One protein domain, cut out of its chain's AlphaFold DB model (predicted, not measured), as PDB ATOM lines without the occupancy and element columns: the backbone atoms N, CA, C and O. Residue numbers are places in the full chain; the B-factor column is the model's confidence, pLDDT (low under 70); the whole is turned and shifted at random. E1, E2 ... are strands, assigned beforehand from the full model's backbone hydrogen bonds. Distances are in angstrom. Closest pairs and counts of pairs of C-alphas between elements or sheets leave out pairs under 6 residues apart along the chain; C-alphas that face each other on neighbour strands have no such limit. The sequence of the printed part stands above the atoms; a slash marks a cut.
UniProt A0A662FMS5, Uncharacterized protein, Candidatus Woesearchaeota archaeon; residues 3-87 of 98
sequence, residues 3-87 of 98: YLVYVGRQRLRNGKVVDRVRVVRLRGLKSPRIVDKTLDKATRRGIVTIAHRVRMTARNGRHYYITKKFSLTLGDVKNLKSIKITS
ATOM      1  N   TYR A   3     144.101   3.328  57.667       92.50
ATOM      2  CA  TYR A   3     144.097   3.117  59.108       92.50
ATOM      3  C   TYR A   3     144.555   4.383  59.820       92.50
ATOM      4  O   TYR A   3     145.465   5.057  59.346       92.50
ATOM      5  N   LEU A   4     143.950   4.679  60.965       91.75
ATOM      6  CA  LEU A   4     144.444   5.656  61.922       91.75
ATOM      7  C   LEU A   4     145.290   4.917  62.963       91.75
ATOM      8  O   LEU A   4     144.809   3.997  63.617       91.75
ATOM      9  N   VAL A   5     146.547   5.308  63.109       93.00
ATOM     10  CA  VAL A   5     147.501   4.720  64.050       93.00
ATOM     11  C   VAL A   5     147.874   5.774  65.076       93.00
ATOM     12  O   VAL A   5     148.111   6.921  64.708       93.00
ATOM     13  N   TYR A   6     147.920   5.397  66.347       92.56
ATOM     14  CA  TYR A   6     148.327   6.284  67.435       92.56
ATOM     15  C   TYR A   6     148.981   5.502  68.573       92.56
ATOM     16  O   TYR A   6     148.776   4.296  68.703       92.56
ATOM     17  N   VAL A   7     149.766   6.181  69.409       90.69
ATOM     18  CA  VAL A   7     150.313   5.591  70.637       90.69
ATOM     19  C   VAL A   7     149.355   5.904  71.779       90.69
ATOM     20  O   VAL A   7     149.200   7.060  72.181       90.69
ATOM     21  N   GLY A   8     148.687   4.867  72.273       89.81
ATOM     22  CA  GLY A   8     147.833   4.944  73.446       89.81
ATOM     23  C   GLY A   8     148.514   4.396  74.692       89.81
ATOM     24  O   GLY A   8     149.562   3.761  74.611       89.81
ATOM     25  N   ARG A   9     147.887   4.605  75.847       88.69
ATOM     26  CA  ARG A   9     148.282   3.966  77.105       88.69
ATOM     27  C   ARG A   9     147.394   2.759  77.386       88.69
ATOM     28  O   ARG A   9     146.215   2.711  77.013       88.69
ATOM     29  N   GLN A  10     147.976   1.742  78.003       87.38
ATOM     30  CA  GLN A  10     147.269   0.557  78.457       87.38
ATOM     31  C   GLN A  10     147.715   0.205  79.865       87.38
ATOM     32  O   GLN A  10     148.904   0.051  80.127       87.38
ATOM     33  N   ARG A  11     146.739   0.022  80.750       86.56
ATOM     34  CA  ARG A  11     146.969  -0.562  82.064       86.56
ATOM     35  C   ARG A  11     146.958  -2.083  81.945       86.56
ATOM     36  O   ARG A  11     146.025  -2.658  81.388       86.56
ATOM     37  N   LEU A  12     148.025  -2.714  82.410       87.06
ATOM     38  CA  LEU A  12     148.166  -4.162  82.498       87.06
ATOM     39  C   LEU A  12     147.526  -4.677  83.794       87.06
ATOM     40  O   LEU A  12     147.263  -3.906  84.719       87.06
ATOM     41  N   ARG A  13     147.302  -5.994  83.874       85.31
ATOM     42  CA  ARG A  13     146.665  -6.644  85.035       85.31
ATOM     43  C   ARG A  13     147.434  -6.418  86.342       85.31
ATOM     44  O   ARG A  13     146.821  -6.300  87.390       85.31
ATOM     45  N   ASN A  14     148.757  -6.277  86.262       90.38
ATOM     46  CA  ASN A  14     149.642  -5.955  87.388       90.38
ATOM     47  C   ASN A  14     149.648  -4.460  87.774       90.38
ATOM     48  O   ASN A  14     150.513  -4.017  88.519       90.38
ATOM     49  N   GLY A  15     148.746  -3.650  87.215       87.94
ATOM     50  CA  GLY A  15     148.647  -2.220  87.497       87.94
ATOM     51  C   GLY A  15     149.623  -1.333  86.718       87.94
ATOM     52  O   GLY A  15     149.393  -0.125  86.665       87.94
ATOM     53  N   LYS A  16     150.646  -1.893  86.055       89.06
ATOM     54  CA  LYS A  16     151.614  -1.129  85.253       89.06
ATOM     55  C   LYS A  16     150.937  -0.494  84.038       89.06
ATOM     56  O   LYS A  16     150.167  -1.149  83.337       89.06
ATOM     57  N   VAL A  17     151.256   0.768  83.756       88.12
ATOM     58  CA  VAL A  17     150.823   1.457  82.532       88.12
ATOM     59  C   VAL A  17     151.945   1.393  81.504       88.12
ATOM     60  O   VAL A  17     153.070   1.799  81.782       88.12
ATOM     61  N   VAL A  18     151.636   0.873  80.319       88.19
ATOM     62  CA  VAL A  18     152.574   0.760  79.199       88.19
ATOM     63  C   VAL A  18     152.025   1.462  77.966       88.19
ATOM     64  O   VAL A  18     150.810   1.535  77.752       88.19
ATOM     65  N   ASP A  19     152.933   1.969  77.142       90.69
ATOM     66  CA  ASP A  19     152.581   2.523  75.844       90.69
ATOM     67  C   ASP A  19     152.274   1.386  74.864       90.69
ATOM     68  O   ASP A  19     153.015   0.408  74.767       90.69
ATOM     69  N   ARG A  20     151.182   1.517  74.111       87.38
ATOM     70  CA  ARG A  20     150.779   0.546  73.091       87.38
ATOM     71  C   ARG A  20     150.344   1.259  71.826       87.38
ATOM     72  O   ARG A  20     149.520   2.174  71.857       87.38
ATOM     73  N   VAL A  21     150.856   0.796  70.691       89.38
ATOM     74  CA  VAL A  21     150.376   1.252  69.389       89.38
ATOM     75  C   VAL A  21     148.967   0.711  69.166       89.38
ATOM     76  O   VAL A  21     148.725  -0.492  69.245       89.38
ATOM     77  N   ARG A  22     148.025   1.613  68.900       89.69
ATOM     78  CA  ARG A  22     146.634   1.302  68.583       89.69
ATOM     79  C   ARG A  22     146.363   1.625  67.124       89.69
ATOM     80  O   ARG A  22     146.845   2.622  66.589       89.69
ATOM     81  N   VAL A  23     145.573   0.766  66.494       90.25
ATOM     82  CA  VAL A  23     145.220   0.860  65.079       90.25
ATOM     83  C   VAL A  23     143.702   0.856  64.967       90.25
ATOM     84  O   VAL A  23     143.040  -0.054  65.457       90.25
ATOM     85  N   VAL A  24     143.148   1.871  64.313       90.00
ATOM     86  CA  VAL A  24     141.717   1.993  64.024       90.00
ATOM     87  C   VAL A  24     141.520   1.947  62.519       90.00
ATOM     88  O   VAL A  24     142.141   2.692  61.760       90.00
ATOM     89  N   ARG A  25     140.646   1.053  62.067       90.69
ATOM     90  CA  ARG A  25     140.339   0.880  60.647       90.69
ATOM     91  C   ARG A  25     139.374   1.973  60.182       90.69
ATOM     92  O   ARG A  25     138.270   2.076  60.702       90.69
ATOM     93  N   LEU A  26     139.761   2.735  59.159       90.38
ATOM     94  CA  LEU A  26     138.926   3.773  58.552       90.38
ATOM     95  C   LEU A  26     138.165   3.191  57.352       90.38
ATOM     96  O   LEU A  26     138.641   3.220  56.214       90.38
ATOM     97  N   ARG A  27     137.002   2.584  57.613       87.62
ATOM     98  CA  ARG A  27     136.198   1.896  56.586       87.62
ATOM     99  C   ARG A  27     135.484   2.901  55.675       87.62
ATOM    100  O   ARG A  27     134.953   3.894  56.154       87.62
ATOM    101  N   GLY A  28     135.472   2.636  54.368       84.00
ATOM    102  CA  GLY A  28     134.678   3.403  53.396       84.00
ATOM    103  C   GLY A  28     135.127   4.850  53.145       84.00
ATOM    104  O   GLY A  28     134.447   5.579  52.428       84.00
ATOM    105  N   LEU A  29     136.259   5.294  53.703       87.69
ATOM    106  CA  LEU A  29     136.724   6.671  53.526       87.69
ATOM    107  C   LEU A  29     137.631   6.803  52.300       87.69
ATOM    108  O   LEU A  29     138.705   6.199  52.238       87.69
ATOM    109  N   LYS A  30     137.232   7.652  51.347       85.88
ATOM    110  CA  LYS A  30     138.053   8.022  50.189       85.88
ATOM    111  C   LYS A  30     138.939   9.225  50.530       85.88
ATOM    112  O   LYS A  30     138.437  10.294  50.874       85.88
ATOM    113  N   SER A  31     140.253   9.031  50.432       87.69
ATOM    114  CA  SER A  31     141.284  10.039  50.737       87.69
ATOM    115  C   SER A  31     141.100  10.730  52.102       87.69
ATOM    116  O   SER A  31     141.001  11.958  52.152       87.69
ATOM    117  N   PRO A  32     141.016   9.969  53.215       93.38
ATOM    118  CA  PRO A  32     140.874  10.556  54.537       93.38
ATOM    119  C   PRO A  32     142.136  11.330  54.926       93.38
ATOM    120  O   PRO A  32     143.254  10.836  54.757       93.38
ATOM    121  N   ARG A  33     141.946  12.517  55.494       94.50
ATOM    122  CA  ARG A  33     143.004  13.362  56.053       94.50
ATOM    123  C   ARG A  33     142.617  13.839  57.442       94.50
ATOM    124  O   ARG A  33     141.445  14.106  57.699       94.50
ATOM    125  N   ILE A  34     143.601  13.961  58.324       95.19
ATOM    126  CA  ILE A  34     143.396  14.588  59.629       95.19
ATOM    127  C   ILE A  34     143.349  16.096  59.406       95.19
ATOM    128  O   ILE A  34     144.245  16.638  58.763       95.19
ATOM    129  N   VAL A  35     142.301  16.748  59.901       95.81
ATOM    130  CA  VAL A  35     142.161  18.211  59.838       95.81
ATOM    131  C   VAL A  35     142.365  18.870  61.190       95.81
ATOM    132  O   VAL A  35     142.814  20.006  61.222       95.81
ATOM    133  N   ASP A  36     142.070  18.158  62.276       95.19
ATOM    134  CA  ASP A  36     142.292  18.650  63.629       95.19
ATOM    135  C   ASP A  36     142.595  17.501  64.599       95.19
ATOM    136  O   ASP A  36     142.226  16.341  64.360       95.19
ATOM    137  N   LYS A  37     143.306  17.833  65.677       94.88
ATOM    138  CA  LYS A  37     143.665  16.935  66.769       94.88
ATOM    139  C   LYS A  37     143.598  17.699  68.083       94.88
ATOM    140  O   LYS A  37     144.404  18.592  68.318       94.88
ATOM    141  N   THR A  38     142.745  17.238  68.981       93.81
ATOM    142  CA  THR A  38     142.595  17.806  70.320       93.81
ATOM    143  C   THR A  38     142.788  16.714  71.369       93.81
ATOM    144  O   THR A  38     142.505  15.544  71.119       93.81
ATOM    145  N   LEU A  39     143.321  17.065  72.538       91.81
ATOM    146  CA  LEU A  39     143.420  16.166  73.687       91.81
ATOM    147  C   LEU A  39     142.504  16.694  74.782       91.81
ATOM    148  O   LEU A  39     142.690  17.817  75.250       91.81
ATOM    149  N   ASP A  40     141.560  15.872  75.219       90.50
ATOM    150  CA  ASP A  40     140.822  16.141  76.443       90.50
ATOM    151  C   ASP A  40     141.769  15.931  77.634       90.50
ATOM    152  O   ASP A  40     142.225  14.816  77.897       90.50
ATOM    153  N   LYS A  41     142.101  17.016  78.341       83.94
ATOM    154  CA  LYS A  41     143.029  16.983  79.481       83.94
ATOM    155  C   LYS A  41     142.458  16.230  80.684       83.94
ATOM    156  O   LYS A  41     143.244  15.647  81.428       83.94
ATOM    157  N   ALA A  42     141.135  16.213  80.858       85.25
ATOM    158  CA  ALA A  42     140.490  15.550  81.986       85.25
ATOM    159  C   ALA A  42     140.529  14.025  81.826       85.25
ATOM    160  O   ALA A  42     140.851  13.301  82.764       85.25
ATOM    161  N   THR A  43     140.263  13.531  80.613       84.56
ATOM    162  CA  THR A  43     140.167  12.084  80.345       84.56
ATOM    163  C   THR A  43     141.374  11.497  79.612       84.56
ATOM    164  O   THR A  43     141.441  10.283  79.410       84.56
ATOM    165  N   ARG A  44     142.322  12.343  79.182       86.62
ATOM    166  CA  ARG A  44     143.449  12.007  78.286       86.62
ATOM    167  C   ARG A  44     143.017  11.364  76.964       86.62
ATOM    168  O   ARG A  44     143.821  10.722  76.282       86.62
ATOM    169  N   ARG A  45     141.754  11.539  76.569       88.94
ATOM    170  CA  ARG A  45     141.230  11.029  75.301       88.94
ATOM    171  C   ARG A  45     141.616  11.962  74.165       88.94
ATOM    172  O   ARG A  45     141.421  13.172  74.239       88.94
ATOM    173  N   GLY A  46     142.168  11.396  73.096       91.00
ATOM    174  CA  GLY A  46     142.422  12.153  71.872       91.00
ATOM    175  C   GLY A  46     141.153  12.261  71.033       91.00
ATOM    176  O   GLY A  46     140.511  11.254  70.771       91.00
ATOM    177  N   ILE A  47     140.807  13.450  70.568       93.19
ATOM    178  CA  ILE A  47     139.740  13.685  69.596       93.19
ATOM    179  C   ILE A  47     140.412  14.038  68.272       93.19
ATOM    180  O   ILE A  47     141.248  14.937  68.209       93.19
ATOM    181  N   VAL A  48     140.081  13.305  67.212       95.06
ATOM    182  CA  VAL A  48     140.651  13.519  65.877       95.06
ATOM    183  C   VAL A  48     139.535  13.823  64.905       95.06
ATOM    184  O   VAL A  48     138.644  12.999  64.706       95.06
ATOM    185  N   THR A  49     139.611  14.970  64.243       96.06
ATOM    186  CA  THR A  49     138.686  15.295  63.163       96.06
ATOM    187  C   THR A  49     139.283  14.834  61.842       96.06
ATOM    188  O   THR A  49     140.391  15.218  61.458       96.06
ATOM    189  N   ILE A  50     138.540  13.982  61.138       95.25
ATOM    190  CA  ILE A  50     138.925  13.408  59.853       95.25
ATOM    191  C   ILE A  50     138.019  13.991  58.775       95.25
ATOM    192  O   ILE A  50     136.794  13.950  58.880       95.25
ATOM    193  N   ALA A  51     138.629  14.510  57.714       95.25
ATOM    194  CA  ALA A  51     137.934  14.916  56.503       95.25
ATOM    195  C   ALA A  51     138.139  13.877  55.401       95.25
ATOM    196  O   ALA A  51     139.243  13.362  55.228       95.25
ATOM    197  N   HIS A  52     137.101  13.603  54.618       94.25
ATOM    198  CA  HIS A  52     137.182  12.723  53.454       94.25
ATOM    199  C   HIS A  52     136.236  13.195  52.347       94.25
ATOM    200  O   HIS A  52     135.274  13.923  52.607       94.25
ATOM    201  N   ARG A  53     136.510  12.792  51.099       91.81
ATOM    202  CA  ARG A  53     135.640  13.128  49.963       91.81
ATOM    203  C   ARG A  53     134.571  12.059  49.781       91.81
ATOM    204  O   ARG A  53     134.868  10.866  49.803       91.81
ATOM    205  N   VAL A  54     133.341  12.497  49.550       91.06
ATOM    206  CA  VAL A  54     132.190  11.640  49.253       91.06
ATOM    207  C   VAL A  54     131.626  12.046  47.904       91.06
ATOM    208  O   VAL A  54     131.404  13.232  47.663       91.06
ATOM    209  N   ARG A  55     131.414  11.064  47.027       90.62
ATOM    210  CA  ARG A  55     130.671  11.261  45.782       90.62
ATOM    211  C   ARG A  55     129.187  11.210  46.118       90.62
ATOM    212  O   ARG A  55     128.738  10.237  46.715       90.62
ATOM    213  N   MET A  56     128.458  12.248  45.747       88.88
ATOM    214  CA  MET A  56     127.006  12.297  45.846       88.88
ATOM    215  C   MET A  56     126.410  12.419  44.451       88.88
ATOM    216  O   MET A  56     127.045  12.940  43.532       88.88
ATOM    217  N   THR A  57     125.195  11.911  44.310       93.69
ATOM    218  CA  THR A  57     124.407  12.004  43.086       93.69
ATOM    219  C   THR A  57     123.209  12.885  43.395       93.69
ATOM    220  O   THR A  57     122.464  12.608  44.333       93.69
ATOM    221  N   ALA A  58     123.071  13.980  42.655       91.06
ATOM    222  CA  ALA A  58     121.927  14.874  42.760       91.06
ATOM    223  C   ALA A  58     120.684  14.218  42.144       91.06
ATOM    224  O   ALA A  58     120.793  13.292  41.341       91.06
ATOM    225  N   ARG A  59     119.493  14.737  42.470       90.69
ATOM    226  CA  ARG A  59     118.221  14.241  41.906       90.69
ATOM    227  C   ARG A  59     118.180  14.295  40.372       90.69
ATOM    228  O   ARG A  59     117.497  13.492  39.760       90.69
ATOM    229  N   ASN A  60     118.946  15.200  39.763       92.94
ATOM    230  CA  ASN A  60     119.085  15.347  38.312       92.94
ATOM    231  C   ASN A  60     120.194  14.467  37.691       92.94
ATOM    232  O   ASN A  60     120.646  14.747  36.586       92.94
ATOM    233  N   GLY A  61     120.711  13.468  38.416       92.44
ATOM    234  CA  GLY A  61     121.744  12.545  37.930       92.44
ATOM    235  C   GLY A  61     123.173  13.101  37.913       92.44
ATOM    236  O   GLY A  61     124.122  12.338  37.737       92.44
ATOM    237  N   ARG A  62     123.380  14.405  38.151       93.81
ATOM    238  CA  ARG A  62     124.733  14.983  38.204       93.81
ATOM    239  C   ARG A  62     125.495  14.486  39.431       93.81
ATOM    240  O   ARG A  62     124.954  14.407  40.535       93.81
ATOM    241  N   HIS A  63     126.783  14.208  39.253       92.12
ATOM    242  CA  HIS A  63     127.665  13.811  40.345       92.12
ATOM    243  C   HIS A  63     128.492  14.987  40.848       92.12
ATOM    244  O   HIS A  63     129.064  15.738  40.064       92.12
ATOM    245  N   TYR A  64     128.622  15.095  42.164       91.38
ATOM    246  CA  TYR A  64     129.466  16.094  42.805       91.38
ATOM    247  C   TYR A  64     130.229  15.476  43.976       91.38
ATOM    248  O   TYR A  64     129.816  14.474  44.566       91.38
ATOM    249  N   TYR A  65     131.383  16.057  44.295       90.31
ATOM    250  CA  TYR A  65     132.205  15.631  45.422       90.31
ATOM    251  C   TYR A  65     132.083  16.631  46.560       90.31
ATOM    252  O   TYR A  65     132.508  17.774  46.416       90.31
ATOM    253  N   ILE A  66     131.597  16.178  47.713       91.25
ATOM    254  CA  ILE A  66     131.602  16.977  48.939       91.25
ATOM    255  C   ILE A  66     132.693  16.502  49.890       91.25
ATOM    256  O   ILE A  66     133.073  15.328  49.895       91.25
ATOM    257  N   THR A  67     133.190  17.416  50.717       93.62
ATOM    258  CA  THR A  67     134.069  17.062  51.832       93.62
ATOM    259  C   THR A  67     133.212  16.873  53.072       93.62
ATOM    260  O   THR A  67     132.644  17.840  53.573       93.62
ATOM    261  N   LYS A  68     133.131  15.644  53.585       93.06
ATOM    262  CA  LYS A  68     132.532  15.378  54.894       93.06
ATOM    263  C   LYS A  68     133.619  15.386  55.958       93.06
ATOM    264  O   LYS A  68     134.732  14.912  55.719       93.06
ATOM    265  N   LYS A  69     133.286  15.932  57.123       95.00
ATOM    266  CA  LYS A  69     134.123  15.924  58.321       95.00
ATOM    267  C   LYS A  69     133.386  15.151  59.402       95.00
ATOM    268  O   LYS A  69     132.179  15.313  59.545       95.00
ATOM    269  N   PHE A  70     134.105  14.331  60.150       93.94
ATOM    270  CA  PHE A  70     133.586  13.717  61.364       93.94
ATOM    271  C   PHE A  70     134.687  13.676  62.416       93.94
ATOM    272  O   PHE A  70     135.876  13.634  62.085       93.94
ATOM    273  N   SER A  71     134.282  13.691  63.678       94.00
ATOM    274  CA  SER A  71     135.192  13.575  64.811       94.00
ATOM    275  C   SER A  71     135.178  12.147  65.334       94.00
ATOM    276  O   SER A  71     134.129  11.516  65.435       94.00
ATOM    277  N   LEU A  72     136.361  11.634  65.647       91.69
ATOM    278  CA  LEU A  72     136.566  10.322  66.234       91.69
ATOM    279  C   LEU A  72     137.229  10.494  67.599       91.69
ATOM    280  O   LEU A  72     138.343  11.014  67.687       91.69
ATOM    281  N   THR A  73     136.562  10.017  68.645       92.62
ATOM    282  CA  THR A  73     137.134   9.956  69.992       92.62
ATOM    283  C   THR A  73     137.972   8.689  70.133       92.62
ATOM    284  O   THR A  73     137.497   7.574  69.925       92.62
ATOM    285  N   LEU A  74     139.245   8.865  70.466       90.31
ATOM    286  CA  LEU A  74     140.213   7.813  70.743       90.31
ATOM    287  C   LEU A  74     140.231   7.475  72.239       90.31
ATOM    288  O   LEU A  74     139.677   8.193  73.071       90.31
ATOM    289  N   GLY A  75     140.894   6.366  72.581       86.75
ATOM    290  CA  GLY A  75     141.168   6.006  73.975       86.75
ATOM    291  C   GLY A  75     142.212   6.921  74.626       86.75
ATOM    292  O   GLY A  75     142.501   7.998  74.119       86.75
ATOM    293  N   ASP A  76     142.808   6.470  75.731       89.00
ATOM    294  CA  ASP A  76     143.908   7.184  76.399       89.00
ATOM    295  C   ASP A  76     145.106   7.322  75.442       89.00
ATOM    296  O   ASP A  76     145.683   6.316  75.011       89.00
ATOM    297  N   VAL A  77     145.433   8.559  75.058       90.56
ATOM    298  CA  VAL A  77     146.468   8.898  74.073       90.56
ATOM    299  C   VAL A  77     147.705   9.433  74.789       90.56
ATOM    300  O   VAL A  77     147.632  10.388  75.557       90.56
ATOM    301  N   LYS A  78     148.885   8.878  74.472       86.94
ATOM    302  CA  LYS A  78     150.161   9.379  75.009       86.94
ATOM    303  C   LYS A  78     150.455  10.795  74.514       86.94
ATOM    304  O   LYS A  78     150.858  11.655  75.288       86.94
ATOM    305  N   ASN A  79     150.323  11.008  73.204       86.56
ATOM    306  CA  ASN A  79     150.543  12.300  72.563       86.56
ATOM    307  C   ASN A  79     149.790  12.409  71.223       86.56
ATOM    308  O   ASN A  79     149.604  11.424  70.507       86.56
ATOM    309  N   LEU A  80     149.404  13.631  70.848       89.94
ATOM    310  CA  LEU A  80     148.716  13.903  69.575       89.94
ATOM    311  C   LEU A  80     149.642  13.770  68.353       89.94
ATOM    312  O   LEU A  80     149.186  13.507  67.234       89.94
ATOM    313  N   LYS A  81     150.958  13.926  68.558       89.31
ATOM    314  CA  LYS A  81     151.975  13.804  67.501       89.31
ATOM    315  C   LYS A  81     152.047  12.385  66.927       89.31
ATOM    316  O   LYS A  81     152.269  12.235  65.733       89.31
ATOM    317  N   SER A  82     151.785  11.355  67.735       88.31
ATOM    318  CA  SER A  82     151.783   9.956  67.282       88.31
ATOM    319  C   SER A  82     150.623   9.595  66.352       88.31
ATOM    320  O   SER A  82     150.681   8.564  65.684       88.31
ATOM    321  N   ILE A  83     149.572  10.420  66.308       92.44
ATOM    322  CA  ILE A  83     148.364  10.148  65.531       92.44
ATOM    323  C   ILE A  83     148.656  10.362  64.043       92.44
ATOM    324  O   ILE A  83     148.919  11.486  63.610       92.44
ATOM    325  N   LYS A  84     148.550   9.309  63.237       94.00
ATOM    326  CA  LYS A  84     148.783   9.359  61.788       94.00
ATOM    327  C   LYS A  84     147.821   8.467  61.023       94.00
ATOM    328  O   LYS A  84     147.384   7.439  61.529       94.00
ATOM    329  N   ILE A  85     147.517   8.840  59.782       92.94
ATOM    330  CA  ILE A  85     146.808   7.962  58.848       92.94
ATOM    331  C   ILE A  85     147.844   7.249  57.982       92.94
ATOM    332  O   ILE A  85     148.727   7.888  57.421       92.94
ATOM    333  N   THR A  86     147.732   5.930  57.852       92.38
ATOM    334  CA  THR A  86     148.618   5.111  57.014       92.38
ATOM    335  C   THR A  86     147.819   4.079  56.220       92.38
ATOM    336  O   THR A  86     146.729   3.664  56.622       92.38
ATOM    337  N   SER A  87     148.344   3.680  55.061       90.69
ATOM    338  CA  SER A  87     147.871   2.489  54.341       90.69
ATOM    339  C   SER A  87     148.445   1.200  54.932       90.69
ATOM    340  O   SER A  87     147.809   0.157  54.829       90.69
TER     341      SER A  87
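This is residues 3 to 87 of the 98 residues of an uncharacterized protein of Candidatus Woesearchaeota archaeon (UniProt A0A662FMS5). Two antiparallel sheets of three strands make a long, slim sandwich, only partly face to face, their strands running nearly along one line. One sheet is the hairpin E1 and E2 with the short E6 added beside E1; the other is the strongly twisted E3, E4 and E5, and the turns near Asn 14 and Asn 60 lie at the two far ends. The printed part has 85 residues, with no named helix and six strands, E1 to E6 along the chain, in the orders E2 - E1 - E6 and E3 - E4 - E5. The class is all strand, and the whole is loose, with a radius of gyration of the C-alphas of 16.4 A and spans of 61 by 25 by 19 A.

E1 covers residues 3 to 11, 23.4 A, from C-alpha 3 at (144.097, 3.117, 59.108), and bends by 58 degrees at residue 7. E2 covers residues 17 to 26, 26.9 A. E3 covers residues 30 to 39, 25.4 A, and bends by 50 degrees at residue 36. E4 covers residues 45 to 57, 36.4 A. E5, residues 63 to 76, is the longest strand at 40.1 A and begins at C-alpha 63 at (127.665, 13.811, 40.345). E6, residues 84 to 86, ends at C-alpha 86 at (148.618, 5.111, 57.014).

E1 and E2 form a hairpin, antiparallel at 153 degrees, with N 4 and O 24 at 2.8 A and N 10 and O 18 at 2.9 A, within hydrogen-bond range. E1 is the inner strand of this sheet, and E6 is its other antiparallel neighbour, with N 3 and O 86 at 2.8 A. E3, E4 and E5 form a meander, each strand the antiparallel neighbour of the one before. In the hairpin E3 and E4, N 33 and O 51 are 2.8 A apart; in the hairpin E4 and E5, at 163 degrees, N 50 and O 70 are 2.8 A apart. The sheets form a sandwich, two sheets face to face: the facing parts are 12.6 A centre to centre, their best planes 40 degrees apart and their strands at 2 degrees. Across it, the closest C-alphas of E1 and E5 are those of Gly 8 and Asp 76, 5.4 A. Those of E3 and E6 are Arg 33 and Ile 85, 7.2 A. E1 and E4 are near each other, with 5 pairs of C-alphas within 10 A, and E2 and E5 are apart.

The outline is a rod, and the two C-alphas farthest apart, those of Asn 14 and Asn 60, are 61.6 A apart. The printed part has no cut. The links E2 to E3, tight, and E5 to E6, short, lead from one sheet to the other, and no link is long. The mean pLDDT of the printed part is 90.7, and no printed residue is under 70.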